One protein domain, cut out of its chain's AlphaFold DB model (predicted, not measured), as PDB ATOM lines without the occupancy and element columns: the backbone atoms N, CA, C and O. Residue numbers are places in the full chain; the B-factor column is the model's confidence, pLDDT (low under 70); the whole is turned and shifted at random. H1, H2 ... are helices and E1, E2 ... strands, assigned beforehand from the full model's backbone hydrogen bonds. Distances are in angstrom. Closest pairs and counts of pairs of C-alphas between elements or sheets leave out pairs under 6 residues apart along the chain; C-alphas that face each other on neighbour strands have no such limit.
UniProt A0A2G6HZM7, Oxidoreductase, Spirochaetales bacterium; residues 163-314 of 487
ATOM      1  N   ILE A 163     161.607 122.549 145.612       96.25
ATOM      2  CA  ILE A 163     160.834 121.369 145.231       96.25
ATOM      3  C   ILE A 163     161.364 120.136 145.966       96.25
ATOM      4  O   ILE A 163     162.567 119.855 145.958       96.25
ATOM      5  N   ALA A 164     160.446 119.409 146.590       96.88
ATOM      6  CA  ALA A 164     160.723 118.200 147.341       96.88
ATOM      7  C   ALA A 164     159.544 117.230 147.284       96.88
ATOM      8  O   ALA A 164     158.396 117.652 147.116       96.88
ATOM      9  N   SER A 165     159.827 115.940 147.458       96.88
ATOM     10  CA  SER A 165     158.786 114.935 147.643       96.88
ATOM     11  C   SER A 165     158.160 115.033 149.029       96.88
ATOM     12  O   SER A 165     158.815 115.435 149.993       96.88
ATOM     13  N   VAL A 166     156.874 114.687 149.120       93.31
ATOM     14  CA  VAL A 166     156.090 114.852 150.358       93.31
ATOM     15  C   VAL A 166     155.868 113.562 151.141       93.31
ATOM     16  O   VAL A 166     155.815 113.620 152.365       93.31
ATOM     17  N   SER A 167     155.745 112.413 150.469       90.75
ATOM     18  CA  SER A 167     155.549 111.105 151.119       90.75
ATOM     19  C   SER A 167     156.819 110.649 151.836       90.75
ATOM     20  O   SER A 167     156.805 110.349 153.025       90.75
ATOM     21  N   PHE A 168     157.936 110.684 151.119       93.75
ATOM     22  CA  PHE A 168     159.281 110.661 151.672       93.75
ATOM     23  C   PHE A 168     159.856 112.070 151.540       93.75
ATOM     24  O   PHE A 168     160.004 112.566 150.424       93.75
ATOM     25  N   ARG A 169     160.132 112.748 152.658       93.62
ATOM     26  CA  ARG A 169     160.626 114.134 152.653       93.62
ATOM     27  C   ARG A 169     162.045 114.178 152.102       93.62
ATOM     28  O   ARG A 169     162.992 113.825 152.798       93.62
ATOM     29  N   TRP A 170     162.183 114.611 150.853       93.62
ATOM     30  CA  TRP A 170     163.476 114.622 150.179       93.62
ATOM     31  C   TRP A 170     163.573 115.741 149.153       93.62
ATOM     32  O   TRP A 170     162.639 115.983 148.388       93.62
ATOM     33  N   ASN A 171     164.711 116.433 149.131       93.38
ATOM     34  CA  ASN A 171     164.970 117.489 148.163       93.38
ATOM     35  C   ASN A 171     165.187 116.920 146.756       93.38
ATOM     36  O   ASN A 171     165.983 116.005 146.551       93.38
ATOM     37  N   LEU A 172     164.531 117.521 145.767       94.25
ATOM     38  CA  LEU A 172     164.579 117.068 144.378       94.25
ATOM     39  C   LEU A 172     165.412 118.030 143.532       94.25
ATOM     40  O   LEU A 172     164.878 118.826 142.760       94.25
ATOM     41  N   SER A 173     166.732 117.945 143.709       92.50
ATOM     42  CA  SER A 173     167.759 118.691 142.967       92.50
ATOM     43  C   SER A 173     168.756 117.745 142.277       92.50
ATOM     44  O   SER A 173     168.593 116.523 142.303       92.50
ATOM     45  N   GLY A 174     169.784 118.286 141.621       92.31
ATOM     46  CA  GLY A 174     170.768 117.509 140.863       92.31
ATOM     47  C   GLY A 174     170.125 116.598 139.816       92.31
ATOM     48  O   GLY A 174     169.205 116.998 139.095       92.31
ATOM     49  N   THR A 175     170.583 115.346 139.770       94.69
ATOM     50  CA  THR A 175     170.158 114.351 138.779       94.69
ATOM     51  C   THR A 175     168.646 114.126 138.762       94.69
ATOM     52  O   THR A 175     168.111 113.883 137.689       94.69
ATOM     53  N   TYR A 176     167.930 114.314 139.881       96.62
ATOM     54  CA  TYR A 176     166.461 114.213 139.911       96.62
ATOM     55  C   TYR A 176     165.765 115.155 138.926       96.62
ATOM     56  O   TYR A 176     164.681 114.828 138.452       96.62
ATOM     57  N   GLN A 177     166.368 116.309 138.632       97.31
ATOM     58  CA  GLN A 177     165.851 117.307 137.693       97.31
ATOM     59  C   GLN A 177     166.571 117.244 136.344       97.31
ATOM     60  O   GLN A 177     165.958 117.437 135.297       97.31
ATOM     61  N   GLN A 178     167.869 116.934 136.346       96.31
ATOM     62  CA  GLN A 178     168.696 116.945 135.132       96.31
ATOM     63  C   GLN A 178     168.380 115.806 134.164       96.31
ATOM     64  O   GLN A 178     168.707 115.913 132.988       96.31
ATOM     65  N   VAL A 179     167.700 114.756 134.629       97.69
ATOM     66  CA  VAL A 179     167.127 113.709 133.765       97.69
ATOM     67  C   VAL A 179     165.837 114.147 133.068       97.69
ATOM     68  O   VAL A 179     165.282 113.369 132.292       97.69
ATOM     69  N   LEU A 180     165.390 115.384 133.314       97.69
ATOM     70  CA  LEU A 180     164.218 116.021 132.717       97.69
ATOM     71  C   LEU A 180     162.926 115.231 132.982       97.69
ATOM     72  O   LEU A 180     162.315 114.740 132.031       97.69
ATOM     73  N   PRO A 181     162.507 115.059 134.251       98.19
ATOM     74  CA  PRO A 181     161.226 114.429 134.549       98.19
ATOM     75  C   PRO A 181     160.066 115.269 134.010       98.19
ATOM     76  O   PRO A 181     160.142 116.497 133.914       98.19
ATOM     77  N   ARG A 182     158.955 114.601 133.710       97.62
ATOM     78  CA  ARG A 182     157.712 115.265 133.323       97.62
ATOM     79  C   ARG A 182     156.994 115.797 134.563       97.62
ATOM     80  O   ARG A 182     156.875 115.091 135.557       97.62
ATOM     81  N   TYR A 183     156.482 117.023 134.505       98.31
ATOM     82  CA  TYR A 183     155.719 117.630 135.602       98.31
ATOM     83  C   TYR A 183     154.219 117.524 135.333       98.31
ATOM     84  O   TYR A 183     153.729 118.010 134.315       98.31
ATOM     85  N   VAL A 184     153.482 116.908 136.256       98.38
ATOM     86  CA  VAL A 184     152.059 116.588 136.086       98.38
ATOM     87  C   VAL A 184     151.234 117.210 137.205       98.38
ATOM     88  O   VAL A 184     151.586 117.108 138.376       98.38
ATOM     89  N   SER A 185     150.118 117.836 136.848       98.12
ATOM     90  CA  SER A 185     149.107 118.363 137.759       98.12
ATOM     91  C   SER A 185     147.837 117.516 137.675       98.12
ATOM     92  O   SER A 185     147.350 117.218 136.582       98.12
ATOM     93  N   VAL A 186     147.278 117.142 138.824       98.25
ATOM     94  CA  VAL A 186     146.104 116.267 138.950       98.25
ATOM     95  C   VAL A 186     145.040 116.957 139.797       98.25
ATOM     96  O   VAL A 186     145.329 117.398 140.911       98.25
ATOM     97  N   ASP A 187     143.816 117.078 139.280       97.25
ATOM     98  CA  ASP A 187     142.691 117.636 140.047       97.25
ATOM     99  C   ASP A 187     142.010 116.616 140.964       97.25
ATOM    100  O   ASP A 187     142.381 115.447 141.038       97.25
ATOM    101  N   SER A 188     140.982 117.086 141.670       95.75
ATOM    102  CA  SER A 188     140.115 116.288 142.532       95.75
ATOM    103  C   SER A 188     139.368 115.163 141.809       95.75
ATOM    104  O   SER A 188     138.936 114.227 142.471       95.75
ATOM    105  N   GLU A 189     139.202 115.242 140.485       96.75
ATOM    106  CA  GLU A 189     138.571 114.194 139.667       96.75
ATOM    107  C   GLU A 189     139.597 113.179 139.130       96.75
ATOM    108  O   GLU A 189     139.221 112.206 138.481       96.75
ATOM    109  N   GLY A 190     140.893 113.381 139.396       95.56
ATOM    110  CA  GLY A 190     141.965 112.509 138.920       95.56
ATOM    111  C   GLY A 190     142.439 112.810 137.496       95.56
ATOM    112  O   GLY A 190     143.190 112.017 136.933       95.56
ATOM    113  N   ARG A 191     142.040 113.938 136.891       96.50
ATOM    114  CA  ARG A 191     142.477 114.296 135.532       96.50
ATOM    115  C   ARG A 191     143.902 114.835 135.547       96.50
ATOM    116  O   ARG A 191     144.178 115.871 136.158       96.50
ATOM    117  N   GLU A 192     144.784 114.146 134.830       96.31
ATOM    118  CA  GLU A 192     146.194 114.497 134.666       96.31
ATOM    119  C   GLU A 192     146.407 115.530 133.554       96.31
ATOM    120  O   GLU A 192     145.814 115.443 132.477       96.31
ATOM    121  N   ARG A 193     147.314 116.481 133.787       95.38
ATOM    122  CA  ARG A 193     147.738 117.468 132.791       95.38
ATOM    123  C   ARG A 193     149.198 117.847 132.986       95.38
ATOM    124  O   ARG A 193     149.639 118.064 134.111       95.38
ATOM    125  N   GLU A 194     149.949 117.950 131.899       95.88
ATOM    126  CA  GLU A 194     151.309 118.490 131.933       95.88
ATOM    127  C   GLU A 194     151.255 120.009 131.785       95.88
ATOM    128  O   GLU A 194     150.834 120.509 130.748       95.88
ATOM    129  N   PHE A 195     151.642 120.725 132.839       95.88
ATOM    130  CA  PHE A 195     151.301 122.143 132.988       95.88
ATOM    131  C   PHE A 195     152.447 123.109 132.684       95.88
ATOM    132  O   PHE A 195     152.193 124.276 132.408       95.88
ATOM    133  N   LEU A 196     153.708 122.656 132.710       94.75
ATOM    134  CA  LEU A 196     154.859 123.561 132.581       94.75
ATOM    135  C   LEU A 196     154.974 124.246 131.212       94.75
ATOM    136  O   LEU A 196     155.613 125.288 131.109       94.75
ATOM    137  N   PHE A 197     154.388 123.664 130.168       91.00
ATOM    138  CA  PHE A 197     154.456 124.193 128.804       91.00
ATOM    139  C   PHE A 197     153.268 125.099 128.452       91.00
ATOM    140  O   PHE A 197     153.237 125.692 127.376       91.00
ATOM    141  N   GLU A 198     152.283 125.231 129.342       87.88
ATOM    142  CA  GLU A 198     151.114 126.075 129.107       87.88
ATOM    143  C   GLU A 198     151.510 127.553 129.130       87.88
ATOM    144  O   GLU A 198     151.975 128.073 130.140       87.88
ATOM    145  N   GLY A 199     151.333 128.243 128.001       75.69
ATOM    146  CA  GLY A 199     151.715 129.652 127.870       75.69
ATOM    147  C   GLY A 199     153.221 129.894 127.724       75.69
ATOM    148  O   GLY A 199     153.641 131.050 127.693       75.69
ATOM    149  N   ALA A 200     154.034 128.838 127.602       79.69
ATOM    150  CA  ALA A 200     155.449 128.968 127.279       79.69
ATOM    151  C   ALA A 200     155.632 129.385 125.811       79.69
ATOM    152  O   ALA A 200     154.984 128.835 124.921       79.69
ATOM    153  N   ALA A 201     156.541 130.330 125.557       75.56
ATOM    154  CA  ALA A 201     156.873 130.744 124.194       75.56
ATOM    155  C   ALA A 201     157.583 129.622 123.416       75.56
ATOM    156  O   ALA A 201     157.268 129.385 122.256       75.56
ATOM    157  N   GLU A 202     158.513 128.916 124.068       86.50
ATOM    158  CA  GLU A 202     159.352 127.883 123.458       86.50
ATOM    159  C   GLU A 202     159.588 126.718 124.446       86.50
ATOM    160  O   GLU A 202     160.078 126.949 125.559       86.50
ATOM    161  N   PRO A 203     159.319 125.448 124.077       89.44
ATOM    162  CA  PRO A 203     159.511 124.300 124.974       89.44
ATOM    163  C   PRO A 203     160.941 124.135 125.513       89.44
ATOM    164  O   PRO A 203     161.135 123.733 126.663       89.44
ATOM    165  N   LYS A 204     161.953 124.487 124.711       91.12
ATOM    166  CA  LYS A 204     163.375 124.402 125.090       91.12
ATOM    167  C   LYS A 204     163.722 125.237 126.328       91.12
ATOM    168  O   LYS A 204     164.584 124.836 127.110       91.12
ATOM    169  N   ASP A 205     163.045 126.367 126.530       91.75
ATOM    170  CA  ASP A 205     163.331 127.281 127.640       91.75
ATOM    171  C   ASP A 205     162.811 126.704 128.961       91.75
ATOM    172  O   ASP A 205     163.492 126.758 129.987       91.75
ATOM    173  N   ILE A 206     161.645 126.053 128.922       94.00
ATOM    174  CA  ILE A 206     161.084 125.321 130.062       94.00
ATOM    175  C   ILE A 206     161.955 124.114 130.416       94.00
ATOM    176  O   ILE A 206     162.280 123.919 131.588       94.00
ATOM    177  N   LEU A 207     162.397 123.339 129.419       95.62
ATOM    178  CA  LEU A 207     163.315 122.217 129.644       95.62
ATOM    179  C   LEU A 207     164.633 122.680 130.271       95.62
ATOM    180  O   LEU A 207     165.131 122.033 131.192       95.62
ATOM    181  N   MET A 208     165.170 123.819 129.829       94.44
ATOM    182  CA  MET A 208     166.346 124.424 130.449       94.44
ATOM    183  C   MET A 208     166.068 124.843 131.898       94.44
ATOM    184  O   MET A 208     166.893 124.588 132.769       94.44
ATOM    185  N   CYS A 209     164.906 125.428 132.199       94.69
ATOM    186  CA  CYS A 209     164.534 125.774 133.573       94.69
ATOM    187  C   CYS A 209     164.459 124.535 134.481       94.69
ATOM    188  O   CYS A 209     165.004 124.567 135.586       94.69
ATOM    189  N   VAL A 210     163.859 123.437 134.002       95.81
ATOM    190  CA  VAL A 210     163.832 122.142 134.708       95.81
ATOM    191  C   VAL A 210     165.250 121.617 134.917       95.81
ATOM    192  O   VAL A 210     165.634 121.347 136.051       95.81
ATOM    193  N   PHE A 211     166.069 121.551 133.864       95.69
ATOM    194  CA  PHE A 211     167.472 121.144 133.969       95.69
ATOM    195  C   PHE A 211     168.230 121.967 135.019       95.69
ATOM    196  O   PHE A 211     168.925 121.419 135.878       95.69
ATOM    197  N   LEU A 212     168.062 123.292 134.984       94.12
ATOM    198  CA  LEU A 212     168.729 124.213 135.890       94.12
ATOM    199  C   LEU A 212     168.272 124.047 137.334       94.12
ATOM    200  O   LEU A 212     169.095 124.305 138.205       94.12
ATOM    201  N   LYS A 213     167.067 123.537 137.639       93.88
ATOM    202  CA  LYS A 213     166.716 123.127 139.018       93.88
ATOM    203  C   LYS A 213     167.650 122.045 139.570       93.88
ATOM    204  O   LYS A 213     167.729 121.882 140.782       93.88
ATOM    205  N   GLY A 214     168.422 121.368 138.719       91.69
ATOM    206  CA  GLY A 214     169.542 120.531 139.134       91.69
ATOM    207  C   GLY A 214     170.618 121.283 139.930       91.69
ATOM    208  O   GLY A 214     171.116 120.771 140.928       91.69
ATOM    209  N   TYR A 215     170.937 122.517 139.526       87.81
ATOM    210  CA  TYR A 215     171.997 123.358 140.111       87.81
ATOM    211  C   TYR A 215     171.476 124.589 140.865       87.81
ATOM    212  O   TYR A 215     172.171 125.177 141.692       87.81
ATOM    213  N   GLN A 216     170.275 125.031 140.514       90.00
ATOM    214  CA  GLN A 216     169.616 126.264 140.933       90.00
ATOM    215  C   GLN A 216     168.398 125.921 141.795       90.00
ATOM    216  O   GLN A 216     167.267 126.352 141.563       90.00
ATOM    217  N   TRP A 217     168.661 125.076 142.779       87.19
ATOM    218  CA  TRP A 217     167.779 124.740 143.880       87.19
ATOM    219  C   TRP A 217     168.501 125.185 145.145       87.19
ATOM    220  O   TRP A 217     169.668 124.828 145.267       87.19
ATOM    221  N   PRO A 218     167.913 125.965 146.061       89.25
ATOM    222  CA  PRO A 218     166.495 126.286 146.274       89.25
ATOM    223  C   PRO A 218     165.928 127.376 145.333       89.25
ATOM    224  O   PRO A 218     166.497 127.675 144.289       89.25
ATOM    225  N   PHE A 219     164.737 127.892 145.638       88.38
ATOM    226  CA  PHE A 219     164.122 129.064 145.012       88.38
ATOM    227  C   PHE A 219     164.992 130.313 145.208       88.38
ATOM    228  O   PHE A 219     165.511 130.558 146.299       88.38
ATOM    229  N   ASP A 220     165.079 131.137 144.165       83.12
ATOM    230  CA  ASP A 220     165.756 132.437 144.174       83.12
ATOM    231  C   ASP A 220     164.897 133.480 143.453       83.12
ATOM    232  O   ASP A 220     164.546 133.305 142.279       83.12
ATOM    233  N   SER A 221     164.586 134.580 144.139       79.31
ATOM    234  CA  SER A 221     163.782 135.682 143.601       79.31
ATOM    235  C   SER A 221     164.453 136.377 142.411       79.31
ATOM    236  O   SER A 221     163.766 136.854 141.512       79.31
ATOM    237  N   ALA A 222     165.786 136.363 142.323       78.75
ATOM    238  CA  ALA A 222     166.501 136.896 141.163       78.75
ATOM    239  C   ALA A 222     166.299 136.047 139.891       78.75
ATOM    240  O   ALA A 222     166.635 136.487 138.793       78.75
ATOM    241  N   LYS A 223     165.751 134.830 140.022       83.81
ATOM    242  CA  LYS A 223     165.548 133.868 138.928       83.81
ATOM    243  C   LYS A 223     164.075 133.544 138.682       83.81
ATOM    244  O   LYS A 223     163.776 132.487 138.131       83.81
ATOM    245  N   MET A 224     163.154 134.431 139.069       83.38
ATOM    246  CA  MET A 224     161.707 134.248 138.855       83.38
ATOM    247  C   MET A 224     161.337 134.031 137.382       83.38
ATOM    248  O   MET A 224     160.451 133.237 137.098       83.38
ATOM    249  N   ASN A 225     162.059 134.671 136.456       83.31
ATOM    250  CA  ASN A 225     161.898 134.480 135.007       83.31
ATOM    251  C   ASN A 225     162.819 133.377 134.436       83.31
ATOM    252  O   ASN A 225     162.993 133.285 133.227       83.31
ATOM    253  N   GLY A 226     163.470 132.596 135.302       90.00
ATOM    254  CA  GLY A 226     164.367 131.492 134.960       90.00
ATOM    255  C   GLY A 226     163.980 130.231 135.731       90.00
ATOM    256  O   GLY A 226     162.800 129.926 135.860       90.00
ATOM    257  N   SER A 227     164.950 129.506 136.300       92.06
ATOM    258  CA  SER A 227     164.679 128.224 136.974       92.06
ATOM    259  C   SER A 227     163.629 128.314 138.091       92.06
ATOM    260  O   SER A 227     162.890 127.355 138.294       92.06
ATOM    261  N   SER A 228     163.536 129.446 138.805       91.38
ATOM    262  CA  SER A 228     162.562 129.617 139.896       91.38
ATOM    263  C   SER A 228     161.112 129.718 139.411       91.38
ATOM    264  O   SER A 228     160.198 129.589 140.224       91.38
ATOM    265  N   LEU A 229     160.886 129.903 138.105       91.69
ATOM    266  CA  LEU A 229     159.560 129.790 137.497       91.69
ATOM    267  C   LEU A 229     158.930 128.427 137.808       91.69
ATOM    268  O   LEU A 229     157.740 128.354 138.093       91.69
ATOM    269  N   ILE A 230     159.728 127.353 137.822       95.50
ATOM    270  CA  ILE A 230     159.234 126.002 138.111       95.50
ATOM    271  C   ILE A 230     158.663 125.926 139.533       95.50
ATOM    272  O   ILE A 230     157.577 125.384 139.728       95.50
ATOM    273  N   ASP A 231     159.346 126.506 140.526       94.12
ATOM    274  CA  ASP A 231     158.848 126.546 141.905       94.12
ATOM    275  C   ASP A 231     157.530 127.344 141.998       94.12
ATOM    276  O   ASP A 231     156.600 126.915 142.685       94.12
ATOM    277  N   ILE A 232     157.423 128.470 141.277       91.25
ATOM    278  CA  ILE A 232     156.208 129.301 141.229       91.25
ATOM    279  C   ILE A 232     155.039 128.512 140.636       91.25
ATOM    280  O   ILE A 232     153.994 128.417 141.275       91.25
ATOM    281  N   LEU A 233     155.222 127.883 139.473       94.19
ATOM    282  CA  LEU A 233     154.160 127.127 138.805       94.19
ATOM    283  C   LEU A 233     153.695 125.928 139.652       94.19
ATOM    284  O   LEU A 233     152.496 125.683 139.780       94.19
ATOM    285  N   VAL A 234     154.621 125.208 140.302       96.25
ATOM    286  CA  VAL A 234     154.280 124.131 141.256       96.25
ATOM    287  C   VAL A 234     153.458 124.677 142.430       96.25
ATOM    288  O   VAL A 234     152.480 124.050 142.861       96.25
ATOM    289  N   HIS A 235     153.841 125.839 142.967       93.19
ATOM    290  CA  HIS A 235     153.112 126.480 144.056       93.19
ATOM    291  C   HIS A 235     151.707 126.918 143.621       93.19
ATOM    292  O   HIS A 235     150.743 126.621 144.326       93.19
ATOM    293  N   GLU A 236     151.566 127.556 142.460       92.00
ATOM    294  CA  GLU A 236     150.282 128.006 141.910       92.00
ATOM    295  C   GLU A 236     149.307 126.850 141.674       92.00
ATOM    296  O   GLU A 236     148.147 126.937 142.074       92.00
ATOM    297  N   GLU A 237     149.764 125.741 141.089       95.38
ATOM    298  CA  GLU A 237     148.928 124.546 140.913       95.38
ATOM    299  C   GLU A 237     148.458 123.983 142.259       95.38
ATOM    300  O   GLU A 237     147.288 123.623 142.418       95.38
ATOM    301  N   THR A 238     149.332 123.999 143.268       93.44
ATOM    302  CA  THR A 238     148.964 123.601 144.631       93.44
ATOM    303  C   THR A 238     147.909 124.542 145.231       93.44
ATOM    304  O   THR A 238     146.980 124.074 145.891       93.44
ATOM    305  N   GLN A 239     148.002 125.859 144.994       90.94
ATOM    306  CA  GLN A 239     147.002 126.833 145.464       90.94
ATOM    307  C   GLN A 239     145.632 126.645 144.798       90.94
ATOM    308  O   GLN A 239     144.610 126.941 145.410       90.94
ATOM    309  N   LYS A 240     145.588 126.086 143.583       93.50
ATOM    310  CA  LYS A 240     144.343 125.691 142.897       93.50
ATOM    311  C   LYS A 240     143.726 124.400 143.461       93.50
ATOM    312  O   LYS A 240     142.760 123.892 142.900       93.50
ATOM    313  N   GLY A 241     144.284 123.840 144.539       94.75
ATOM    314  CA  GLY A 241     143.824 122.591 145.152       94.75
ATOM    315  C   GLY A 241     144.234 121.329 144.389       94.75
ATOM    316  O   GLY A 241     143.731 120.247 144.691       94.75
ATOM    317  N   ARG A 242     145.137 121.445 143.405       97.31
ATOM    318  CA  ARG A 242     145.627 120.316 142.605       97.31
ATOM    319  C   ARG A 242     146.837 119.663 143.273       97.31
ATOM    320  O   ARG A 242     147.572 120.292 144.038       97.31
ATOM    321  N   ARG A 243     147.052 118.380 142.985       98.00
ATOM    322  CA  ARG A 243     148.258 117.637 143.385       98.00
ATOM    323  C   ARG A 243     149.267 117.694 142.246       98.00
ATOM    324  O   ARG A 243     148.894 117.498 141.094       98.00
ATOM    325  N   VAL A 244     150.531 117.948 142.571       98.50
ATOM    326  CA  VAL A 244     151.610 118.088 141.583       98.50
ATOM    327  C   VAL A 244     152.609 116.950 141.744       98.50
ATOM    328  O   VAL A 244     152.940 116.583 142.872       98.50
ATOM    329  N   TYR A 245     153.092 116.407 140.629       98.62
ATOM    330  CA  TYR A 245     153.971 115.246 140.594       98.62
ATOM    331  C   TYR A 245     155.122 115.409 139.606       98.62
ATOM    332  O   TYR A 245     154.998 116.113 138.602       98.62
ATOM    333  N   LEU A 246     156.200 114.672 139.870       98.56
ATOM    334  CA  LEU A 246     157.190 114.288 138.871       98.56
ATOM    335  C   LEU A 246     156.876 112.888 138.350       98.56
ATOM    336  O   LEU A 246     156.747 111.941 139.123       98.56
ATOM    337  N   ASP A 247     156.791 112.750 137.036       98.44
ATOM    338  CA  ASP A 247     156.684 111.474 136.349       98.44
ATOM    339  C   ASP A 247     158.027 111.146 135.686       98.44
ATOM    340  O   ASP A 247     158.436 111.781 134.711       98.44
ATOM    341  N   TYR A 248     158.725 110.151 136.242       98.62
ATOM    342  CA  TYR A 248     159.996 109.662 135.705       98.62
ATOM    343  C   TYR A 248     159.817 108.615 134.598       98.62
ATOM    344  O   TYR A 248     160.782 108.246 133.934       98.62
ATOM    345  N   ARG A 249     158.591 108.135 134.371       98.25
ATOM    346  CA  ARG A 249     158.295 107.000 133.486       98.25
ATOM    347  C   ARG A 249     158.125 107.431 132.030       98.25
ATOM    348  O   ARG A 249     158.110 106.594 131.134       98.25
ATOM    349  N   ARG A 250     157.930 108.731 131.786       96.69
ATOM    350  CA  ARG A 250     157.647 109.305 130.464       96.69
ATOM    351  C   ARG A 250     158.438 110.589 130.265       96.69
ATOM    352  O   ARG A 250     158.571 111.384 131.192       96.69
ATOM    353  N   ASN A 251     158.936 110.797 129.048       97.56
ATOM    354  CA  ASN A 251     159.565 112.062 128.680       97.56
ATOM    355  C   ASN A 251     158.528 113.207 128.695       97.56
ATOM    356  O   ASN A 251     157.354 112.966 128.394       97.56
ATOM    357  N   PRO A 252     158.936 114.438 129.052       96.44
ATOM    358  CA  PRO A 252     158.080 115.617 128.949       96.44
ATOM    359  C   PRO A 252     157.724 115.900 127.487       96.44
ATOM    360  O   PRO A 252     158.529 115.646 126.592       96.44
ATOM    361  N   SER A 253     156.541 116.464 127.241       93.56
ATOM    362  CA  SER A 253     156.019 116.663 125.876       93.56
ATOM    363  C   SER A 253     156.874 117.594 125.005       93.56
ATOM    364  O   SER A 253     156.855 117.477 123.784       93.56
ATOM    365  N   GLY A 254     157.665 118.484 125.616       91.25
ATOM    366  CA  GLY A 254     158.605 119.360 124.911       91.25
ATOM    367  C   GLY A 254     159.935 118.718 124.490       91.25
ATOM    368  O   GLY A 254     160.724 119.365 123.795       91.25
ATOM    369  N   LEU A 255     160.240 117.490 124.930       94.56
ATOM    370  CA  LEU A 255     161.507 116.818 124.627       94.56
ATOM    371  C   LEU A 255     161.378 115.953 123.368       94.56
ATOM    372  O   LEU A 255     160.594 115.008 123.344       94.56
ATOM    373  N   THR A 256     162.166 116.258 122.336       90.31
ATOM    374  CA  THR A 256     162.221 115.445 121.113       90.31
ATOM    375  C   THR A 256     163.014 114.158 121.342       90.31
ATOM    376  O   THR A 256     163.922 114.119 122.174       90.31
ATOM    377  N   GLU A 257     162.701 113.098 120.589       87.62
ATOM    378  CA  GLU A 257     163.365 111.787 120.728       87.62
ATOM    379  C   GLU A 257     164.882 111.847 120.491       87.62
ATOM    380  O   GLU A 257     165.645 111.112 121.113       87.62
ATOM    381  N   ASP A 258     165.329 112.755 119.623       87.88
ATOM    382  CA  ASP A 258     166.736 112.996 119.296       87.88
ATOM    383  C   ASP A 258     167.422 114.014 120.228       87.88
ATOM    384  O   ASP A 258     168.596 114.339 120.035       87.88
ATOM    385  N   PHE A 259     166.700 114.529 121.233       93.56
ATOM    386  CA  PHE A 259     167.150 115.556 122.175       93.56
ATOM    387  C   PHE A 259     167.565 116.887 121.517       93.56
ATOM    388  O   PHE A 259     168.159 117.739 122.184       93.56
ATOM    389  N   SER A 260     167.242 117.106 120.237       89.19
ATOM    390  CA  SER A 260     167.557 118.347 119.518       89.19
ATOM    391  C   SER A 260     166.815 119.569 120.067       89.19
ATOM    392  O   SER A 260     167.273 120.696 119.876       89.19
ATOM    393  N   SER A 261     165.716 119.367 120.807       88.75
ATOM    394  CA  SER A 261     165.022 120.449 121.513       88.75
ATOM    395  C   SER A 261     165.765 120.974 122.748       88.75
ATOM    396  O   SER A 261     165.375 122.005 123.294       88.75
ATOM    397  N   LEU A 262     166.847 120.322 123.191       90.94
ATOM    398  CA  LEU A 262     167.691 120.831 124.272       90.94
ATOM    399  C   LEU A 262     168.700 121.861 123.766       90.94
ATOM    400  O   LEU A 262     169.361 121.674 122.749       90.94
ATOM    401  N   SER A 263     168.886 122.935 124.532       80.00
ATOM    402  CA  SER A 263     169.883 123.963 124.238       80.00
ATOM    403  C   SER A 263     171.144 123.820 125.104       80.00
ATOM    404  O   SER A 263     171.109 123.291 126.218       80.00
ATOM    405  N   GLY A 264     172.270 124.315 124.573       84.25
ATOM    406  CA  GLY A 264     173.492 124.663 125.311       84.25
ATOM    407  C   GLY A 264     173.944 123.666 126.385       84.25
ATOM    408  O   GLY A 264     174.423 122.571 126.085       84.25
ATOM    409  N   GLU A 265     173.839 124.090 127.647       90.19
ATOM    410  CA  GLU A 265     174.373 123.391 128.824       90.19
ATOM    411  C   GLU A 265     173.669 122.054 129.108       90.19
ATOM    412  O   GLU A 265     174.340 121.081 129.452       90.19
ATOM    413  N   ALA A 266     172.347 121.974 128.921       93.38
ATOM    414  CA  ALA A 266     171.565 120.775 129.224       93.38
ATOM    415  C   ALA A 266     171.931 119.611 128.292       93.38
ATOM    416  O   ALA A 266     172.216 118.503 128.753       93.38
ATOM    417  N   TYR A 267     172.002 119.882 126.982       94.88
ATOM    418  CA  TYR A 267     172.416 118.887 125.994       94.88
ATOM    419  C   TYR A 267     173.848 118.410 126.257       94.88
ATOM    420  O   TYR A 267     174.106 117.207 126.312       94.88
ATOM    421  N   GLN A 268     174.785 119.341 126.473       94.94
ATOM    422  CA  GLN A 268     176.186 118.991 126.707       94.94
ATOM    423  C   GLN A 268     176.368 118.191 128.002       94.94
ATOM    424  O   GLN A 268     177.179 117.264 128.034       94.94
ATOM    425  N   TYR A 269     175.607 118.505 129.052       94.19
ATOM    426  CA  TYR A 269     175.624 117.751 130.301       94.19
ATOM    427  C   TYR A 269     175.152 116.308 130.104       94.19
ATOM    428  O   TYR A 269     175.866 115.382 130.495       94.19
ATOM    429  N   LEU A 270     173.994 116.097 129.466       95.94
ATOM    430  CA  LEU A 270     173.493 114.746 129.197       95.94
ATOM    431  C   LEU A 270     174.426 113.983 128.254       95.94
ATOM    432  O   LEU A 270     174.717 112.818 128.508       95.94
ATOM    433  N   LYS A 271     174.983 114.644 127.231       96.06
ATOM    434  CA  LYS A 271     175.984 114.050 126.332       96.06
ATOM    435  C   LYS A 271     177.227 113.583 127.087       96.06
ATOM    436  O   LYS A 271     177.640 112.440 126.928       96.06
ATOM    437  N   ASN A 272     177.801 114.443 127.928       94.75
ATOM    438  CA  ASN A 272     178.989 114.119 128.724       94.75
ATOM    439  C   ASN A 272     178.717 113.030 129.765       94.75
ATOM    440  O   ASN A 272     179.616 112.269 130.106       94.75
ATOM    441  N   SER A 273     177.477 112.948 130.246       94.94
ATOM    442  CA  SER A 273     177.029 111.904 131.171       94.94
ATOM    443  C   SER A 273     176.656 110.599 130.455       94.94
ATOM    444  O   SER A 273     176.303 109.622 131.108       94.94
ATOM    445  N   GLY A 274     176.704 110.570 129.117       97.06
ATOM    446  CA  GLY A 274     176.278 109.426 128.313       97.06
ATOM    447  C   GLY A 274     174.781 109.131 128.413       97.06
ATOM    448  O   GLY A 274     174.405 107.984 128.250       97.06
ATOM    449  N   ALA A 275     173.945 110.132 128.694       97.38
ATOM    450  CA  ALA A 275     172.535 109.999 129.072       97.38
ATOM    451  C   ALA A 275     171.548 110.587 128.038       97.38
ATOM    452  O   ALA A 275     170.452 111.010 128.394       97.38
ATOM    453  N   LEU A 276     171.922 110.650 126.756       96.75
ATOM    454  CA  LEU A 276     171.024 111.053 125.661       96.75
ATOM    455  C   LEU A 276     170.189 109.859 125.163       96.75
ATOM    456  O   LEU A 276     170.327 109.437 124.017       96.75
ATOM    457  N   PHE A 277     169.383 109.259 126.040       97.00
ATOM    458  CA  PHE A 277     168.544 108.109 125.693       97.00
ATOM    459  C   PHE A 277     167.329 107.956 126.619       97.00
ATOM    460  O   PHE A 277     167.279 108.546 127.701       97.00
ATOM    461  N   GLY A 278     166.374 107.128 126.187       96.31
ATOM    462  CA  GLY A 278     165.333 106.532 127.026       96.31
ATOM    463  C   GLY A 278     164.380 107.511 127.714       96.31
ATOM    464  O   GLY A 278     164.099 108.616 127.241       96.31
ATOM    465  N   THR A 279     163.865 107.068 128.851       98.12
ATOM    466  CA  THR A 279     162.982 107.774 129.782       98.12
ATOM    467  C   THR A 279     163.784 108.429 130.915       98.12
ATOM    468  O   THR A 279     164.955 108.095 131.130       98.12
ATOM    469  N   PRO A 280     163.190 109.368 131.677       98.50
ATOM    470  CA  PRO A 280     163.882 109.985 132.805       98.50
ATOM    471  C   PRO A 280     164.358 108.977 133.864       98.50
ATOM    472  O   PRO A 280     165.433 109.178 134.426       98.50
ATOM    473  N   ILE A 281     163.607 107.898 134.123       98.56
ATOM    474  CA  ILE A 281     164.010 106.858 135.082       98.56
ATOM    475  C   ILE A 281     165.246 106.087 134.605       98.56
ATOM    476  O   ILE A 281     166.185 105.930 135.377       98.56
ATOM    477  N   GLU A 282     165.318 105.714 133.324       98.50
ATOM    478  CA  GLU A 282     166.485 105.016 132.759       98.50
ATOM    479  C   GLU A 282     167.741 105.902 132.797       98.50
ATOM    480  O   GLU A 282     168.833 105.441 133.138       98.50
ATOM    481  N   ARG A 283     167.593 107.207 132.524       98.31
ATOM    482  CA  ARG A 283     168.691 108.174 132.694       98.31
ATOM    483  C   ARG A 283     169.105 108.313 134.159       98.31
ATOM    484  O   ARG A 283     170.297 108.409 134.444       98.31
ATOM    485  N   LEU A 284     168.145 108.330 135.085       97.81
ATOM    486  CA  LEU A 284     168.420 108.455 136.517       97.81
ATOM    487  C   LEU A 284     169.174 107.236 137.051       97.81
ATOM    488  O   LEU A 284     170.143 107.416 137.782       97.81
ATOM    489  N   GLU A 285     168.794 106.026 136.647       97.69
ATOM    490  CA  GLU A 285     169.510 104.796 136.999       97.69
ATOM    491  C   GLU A 285     170.939 104.773 136.454       97.69
ATOM    492  O   GLU A 285     171.860 104.395 137.176       97.69
ATOM    493  N   HIS A 286     171.143 105.214 135.211       97.44
ATOM    494  CA  HIS A 286     172.473 105.283 134.598       97.44
ATOM    495  C   HIS A 286     173.390 106.290 135.301       97.44
ATOM    496  O   HIS A 286     174.554 106.007 135.574       97.44
ATOM    497  N   MET A 287     172.867 107.477 135.611       94.75
ATOM    498  CA  MET A 287     173.666 108.580 136.149       94.75
ATOM    499  C   MET A 287     173.817 108.536 137.672       94.75
ATOM    500  O   MET A 287     174.824 108.995 138.210       94.75
ATOM    501  N   ASN A 288     172.797 108.054 138.381       93.50
ATOM    502  CA  ASN A 288     172.728 108.066 139.836       93.50
ATOM    503  C   ASN A 288     171.827 106.928 140.360       93.50
ATOM    504  O   ASN A 288     170.745 107.181 140.896       93.50
ATOM    505  N   PRO A 289     172.272 105.662 140.272       95.25
ATOM    506  CA  PRO A 289     171.466 104.514 140.700       95.25
ATOM    507  C   PRO A 289     171.115 104.555 142.196       95.25
ATOM    508  O   PRO A 289     170.074 104.053 142.615       95.25
ATOM    509  N   GLN A 290     171.947 105.208 143.017       93.06
ATOM    510  CA  GLN A 290     171.689 105.382 144.450       93.06
ATOM    511  C   GLN A 290     170.460 106.260 144.724       93.06
ATOM    512  O   GLN A 290     169.792 106.059 145.734       93.06
ATOM    513  N   ALA A 291     170.135 107.205 143.835       92.50
ATOM    514  CA  ALA A 291     168.922 108.012 143.940       92.50
ATOM    515  C   ALA A 291     167.650 107.170 143.746       92.50
ATOM    516  O   ALA A 291     166.686 107.328 144.490       92.50
ATOM    517  N   VAL A 292     167.663 106.233 142.793       95.94
ATOM    518  CA  VAL A 292     166.539 105.308 142.566       95.94
ATOM    519  C   VAL A 292     166.399 104.337 143.735       95.94
ATOM    520  O   VAL A 292     165.302 104.158 144.267       95.94
ATOM    521  N   GLN A 293     167.520 103.773 144.196       95.62
ATOM    522  CA  GLN A 293     167.520 102.867 145.341       95.62
ATOM    523  C   GLN A 293     167.009 103.549 146.616       95.62
ATOM    524  O   GLN A 293     166.249 102.936 147.357       95.62
ATOM    525  N   LEU A 294     167.344 104.825 146.839       94.19
ATOM    526  CA  LEU A 294     166.863 105.580 147.995       94.19
ATOM    527  C   LEU A 294     165.330 105.612 148.068       94.19
ATOM    528  O   LEU A 294     164.773 105.369 149.135       94.19
ATOM    529  N   TYR A 295     164.637 105.892 146.962       96.31
ATOM    530  CA  TYR A 295     163.169 105.883 146.946       96.31
ATOM    531  C   TYR A 295     162.604 104.474 147.118       96.31
ATOM    532  O   TYR A 295     161.651 104.284 147.877       96.31
ATOM    533  N   LYS A 296     163.242 103.476 146.499       96.69
ATOM    534  CA  LYS A 296     162.863 102.069 146.640       96.69
ATOM    535  C   LYS A 296     162.968 101.581 148.088       96.69
ATOM    536  O   LYS A 296     162.061 100.900 148.558       96.69
ATOM    537  N   ASP A 297     164.014 101.985 148.811       96.12
ATOM    538  CA  ASP A 297     164.203 101.695 150.241       96.12
ATOM    539  C   ASP A 297     163.107 102.329 151.118       96.12
ATOM    540  O   ASP A 297     162.825 101.839 152.210       96.12
ATOM    541  N   HIS A 298     162.452 103.383 150.622       95.56
ATOM    542  CA  HIS A 298     161.302 104.038 151.255       95.56
ATOM    543  C   HIS A 298     159.956 103.595 150.653       95.56
ATOM    544  O   HIS A 298     158.934 104.242 150.881       95.56
ATOM    545  N   GLY A 299     159.936 102.489 149.901       97.12
ATOM    546  CA  GLY A 299     158.716 101.879 149.373       97.12
ATOM    547  C   GLY A 299     158.087 102.602 148.180       97.12
ATOM    548  O   GLY A 299     156.924 102.347 147.886       97.12
ATOM    549  N   ILE A 300     158.827 103.484 147.502       97.62
ATOM    550  CA  ILE A 300     158.360 104.242 146.333       97.62
ATOM    551  C   ILE A 300     159.080 103.718 145.088       97.62
ATOM    552  O   ILE A 300     160.306 103.807 144.990       97.62
ATOM    553  N   ASP A 301     158.332 103.185 144.121       97.81
ATOM    554  CA  ASP A 301     158.900 102.627 142.888       97.81
ATOM    555  C   ASP A 301     158.751 103.609 141.718       97.81
ATOM    556  O   ASP A 301     157.725 103.646 141.033       97.81
ATOM    557  N   LEU A 302     159.808 104.384 141.450       98.00
ATOM    558  CA  LEU A 302     159.825 105.411 140.397       98.00
ATOM    559  C   LEU A 302     159.601 104.858 138.971       98.00
ATOM    560  O   LEU A 302     159.325 105.639 138.060       98.00
ATOM    561  N   HIS A 303     159.673 103.537 138.757       98.06
ATOM    562  CA  HIS A 303     159.302 102.913 137.478       98.06
ATOM    563  C   HIS A 303     157.788 102.749 137.317       98.06
ATOM    564  O   HIS A 303     157.295 102.605 136.198       98.06
ATOM    565  N   LYS A 304     157.042 102.727 138.423       97.94
ATOM    566  CA  LYS A 304     155.619 102.365 138.442       97.94
ATOM    567  C   LYS A 304     154.722 103.542 138.784       97.94
ATOM    568  O   LYS A 304     153.652 103.676 138.187       97.94
ATOM    569  N   GLU A 305     155.158 104.429 139.669       97.56
ATOM    570  CA  GLU A 305     154.341 105.536 140.173       97.56
ATOM    571  C   GLU A 305     154.965 106.918 139.932       97.56
ATOM    572  O   GLU A 305     156.167 107.054 139.707       97.56
ATOM    573  N   MET A 306     154.118 107.956 139.951       97.94
ATOM    574  CA  MET A 306     154.570 109.348 139.940       97.94
ATOM    575  C   MET A 306     154.903 109.799 141.360       97.94
ATOM    576  O   MET A 306     154.196 109.467 142.310       97.94
ATOM    577  N   LEU A 307     155.924 110.636 141.497       98.19
ATOM    578  CA  LEU A 307     156.367 111.150 142.781       98.19
ATOM    579  C   LEU A 307     155.657 112.464 143.111       98.19
ATOM    580  O   LEU A 307     155.867 113.463 142.428       98.19
ATOM    581  N   GLU A 308     154.832 112.491 144.159       98.12
ATOM    582  CA  GLU A 308     154.150 113.722 144.578       98.12
ATOM    583  C   GLU A 308     155.135 114.736 145.174       98.12
ATOM    584  O   GLU A 308     155.922 114.405 146.066       98.12
ATOM    585  N   ILE A 309     155.043 115.989 144.719       98.31
ATOM    586  CA  ILE A 309     155.957 117.075 145.084       98.31
ATOM    587  C   ILE A 309     155.243 118.334 145.563       98.31
ATOM    588  O   ILE A 309     154.093 118.601 145.207       98.31
ATOM    589  N   ARG A 310     155.952 119.146 146.350       97.25
ATOM    590  CA  ARG A 310     155.567 120.510 146.740       97.25
ATOM    591  C   ARG A 310     156.805 121.403 146.836       97.25
ATOM    592  O   ARG A 310     157.929 120.912 146.885       97.25
ATOM    593  N   VAL A 311     156.587 122.717 146.903       95.31
ATOM    594  CA  VAL A 311     157.605 123.655 147.398       95.31
ATOM    595  C   VAL A 311     157.632 123.558 148.925       95.31
ATOM    596  O   VAL A 311     156.622 123.815 149.586       95.31
ATOM    597  N   CYS A 312     158.775 123.155 149.472       94.69
ATOM    598  CA  CYS A 312     158.964 122.837 150.886       94.69
ATOM    599  C   CYS A 312     160.056 123.714 151.506       94.69
ATOM    600  O   CYS A 312     161.038 124.038 150.839       94.69
ATOM    601  N   ALA A 313     159.911 124.058 152.787       93.31
ATOM    602  CA  ALA A 313     160.973 124.694 153.565       93.31
ATOM    603  C   ALA A 313     162.164 123.738 153.740       93.31
ATOM    604  O   ALA A 313     161.964 122.538 153.951       93.31
ATOM    605  N   GLN A 314     163.390 124.262 153.656       90.38
ATOM    606  CA  GLN A 314     164.610 123.451 153.698       90.38
ATOM    607  C   GLN A 314     165.682 123.914 154.663       90.38
ATOM    608  O   GLN A 314     166.251 123.073 155.352       90.38
TER     609      GLN A 314
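Overview. This is residues 163 to 314 of the 487 residues of the protein "Oxidoreductase" of Spirochaetales bacterium (UniProt A0A2G6HZM7). A strongly twisted sheet of five strands has one helix, H3, across one face, while the other five helices gather loosely beyond the end of the sheet where E2 begins and E4 ends. H1 is the innermost of these five, and H4 and H6 lie farthest from the middle of the whole. The printed part has 152 residues, with six named helices and five named strands in the order E1 H1 E2 E3 H2 H3 E4 H4 H5 H6 E5. The sheet runs E1 E5 E4 E2 E3, all antiparallel, and the class is mixed, helices and strands. The whole is compact and rounded, with a radius of gyration of the C-alphas of 14.4 A and spans of 39 by 38 by 30 A.

Arrangement. E1, residues 163 to 165, is an edge strand beside E5, residues 307 to 314; N 164 and O 310 are 2.9 A apart, within hydrogen-bond range. E5 bends by 69 degrees at residue 311, and its pairing is staggered: residues 307 to 309 pair with E4, residues 243 to 247, and 309 to 311 with E1. N 307 and O 246 are 2.8 A apart. H1, residues 175 to 178, touches H2, residues 203 to 212; their closest C-alphas, of Gln 178 and Phe 211, are 4.5 A apart. E2, residues 182 to 186, is antiparallel to E4, with N 184 and O 245 2.9 A apart, and forms a hairpin with E3, residues 192 to 194, with N 185 and O 193 2.8 A apart. H2 touches residues 228 to 230 of H3, residues 228 to 239, about perpendicular at 82 degrees; the closest C-alphas, of Val 210 and Ile 230, are 6.9 A apart. H3 is on the sheet at a height of 7.7 A, over E5 and across the strands, at 73 degrees to E5 on the local plane; this gives two layers, a helix on one face of a sheet. E3, H2, H3 and E4 form a split strand-helix-strand unit, two strands running the same way with E2 between them, and its crossover is right-handed. H4, residues 264 to 272, is close to H2 but not clearly touching, with the C-alphas of Phe 211 and Ala 266, the closest, 6.3 A apart. H5, residues 280 to 287, only just touches H1, with 3 pairs of C-alphas within 8 A, the closest being Thr 175 and Leu 284 at 6.5 A. H5 and H6, residues 289 to 297, touch only at the corner, with the closest C-alphas, of Glu 285 and Val 292, 6.3 A apart. Every O i to N i+4 pair is within hydrogen-bond range in H2, H3, H4 and H5, and 4 of 5 are in H6; H1 is too short for such a pair.

Along the chain. E1 begins at C-alpha 163, (160.834, 121.369, 145.231). From first to last C-alpha, E2 measures 12.9 A, H2 14.3 A, H3 16.8 A and E5 18.4 A. H3 begins at C-alpha 228, (162.562, 129.617, 139.896), and E5 ends at C-alpha 314, (164.610, 123.451, 153.698).

Size, cuts and confidence. The two C-alphas farthest apart, of Glu 189 and Asn 272, are 41.9 A apart. The printed part has no cut; the links H2 to H3 and E4 to H4 are long. The mean pLDDT of the printed part is 93.8, and no printed residue is under 70.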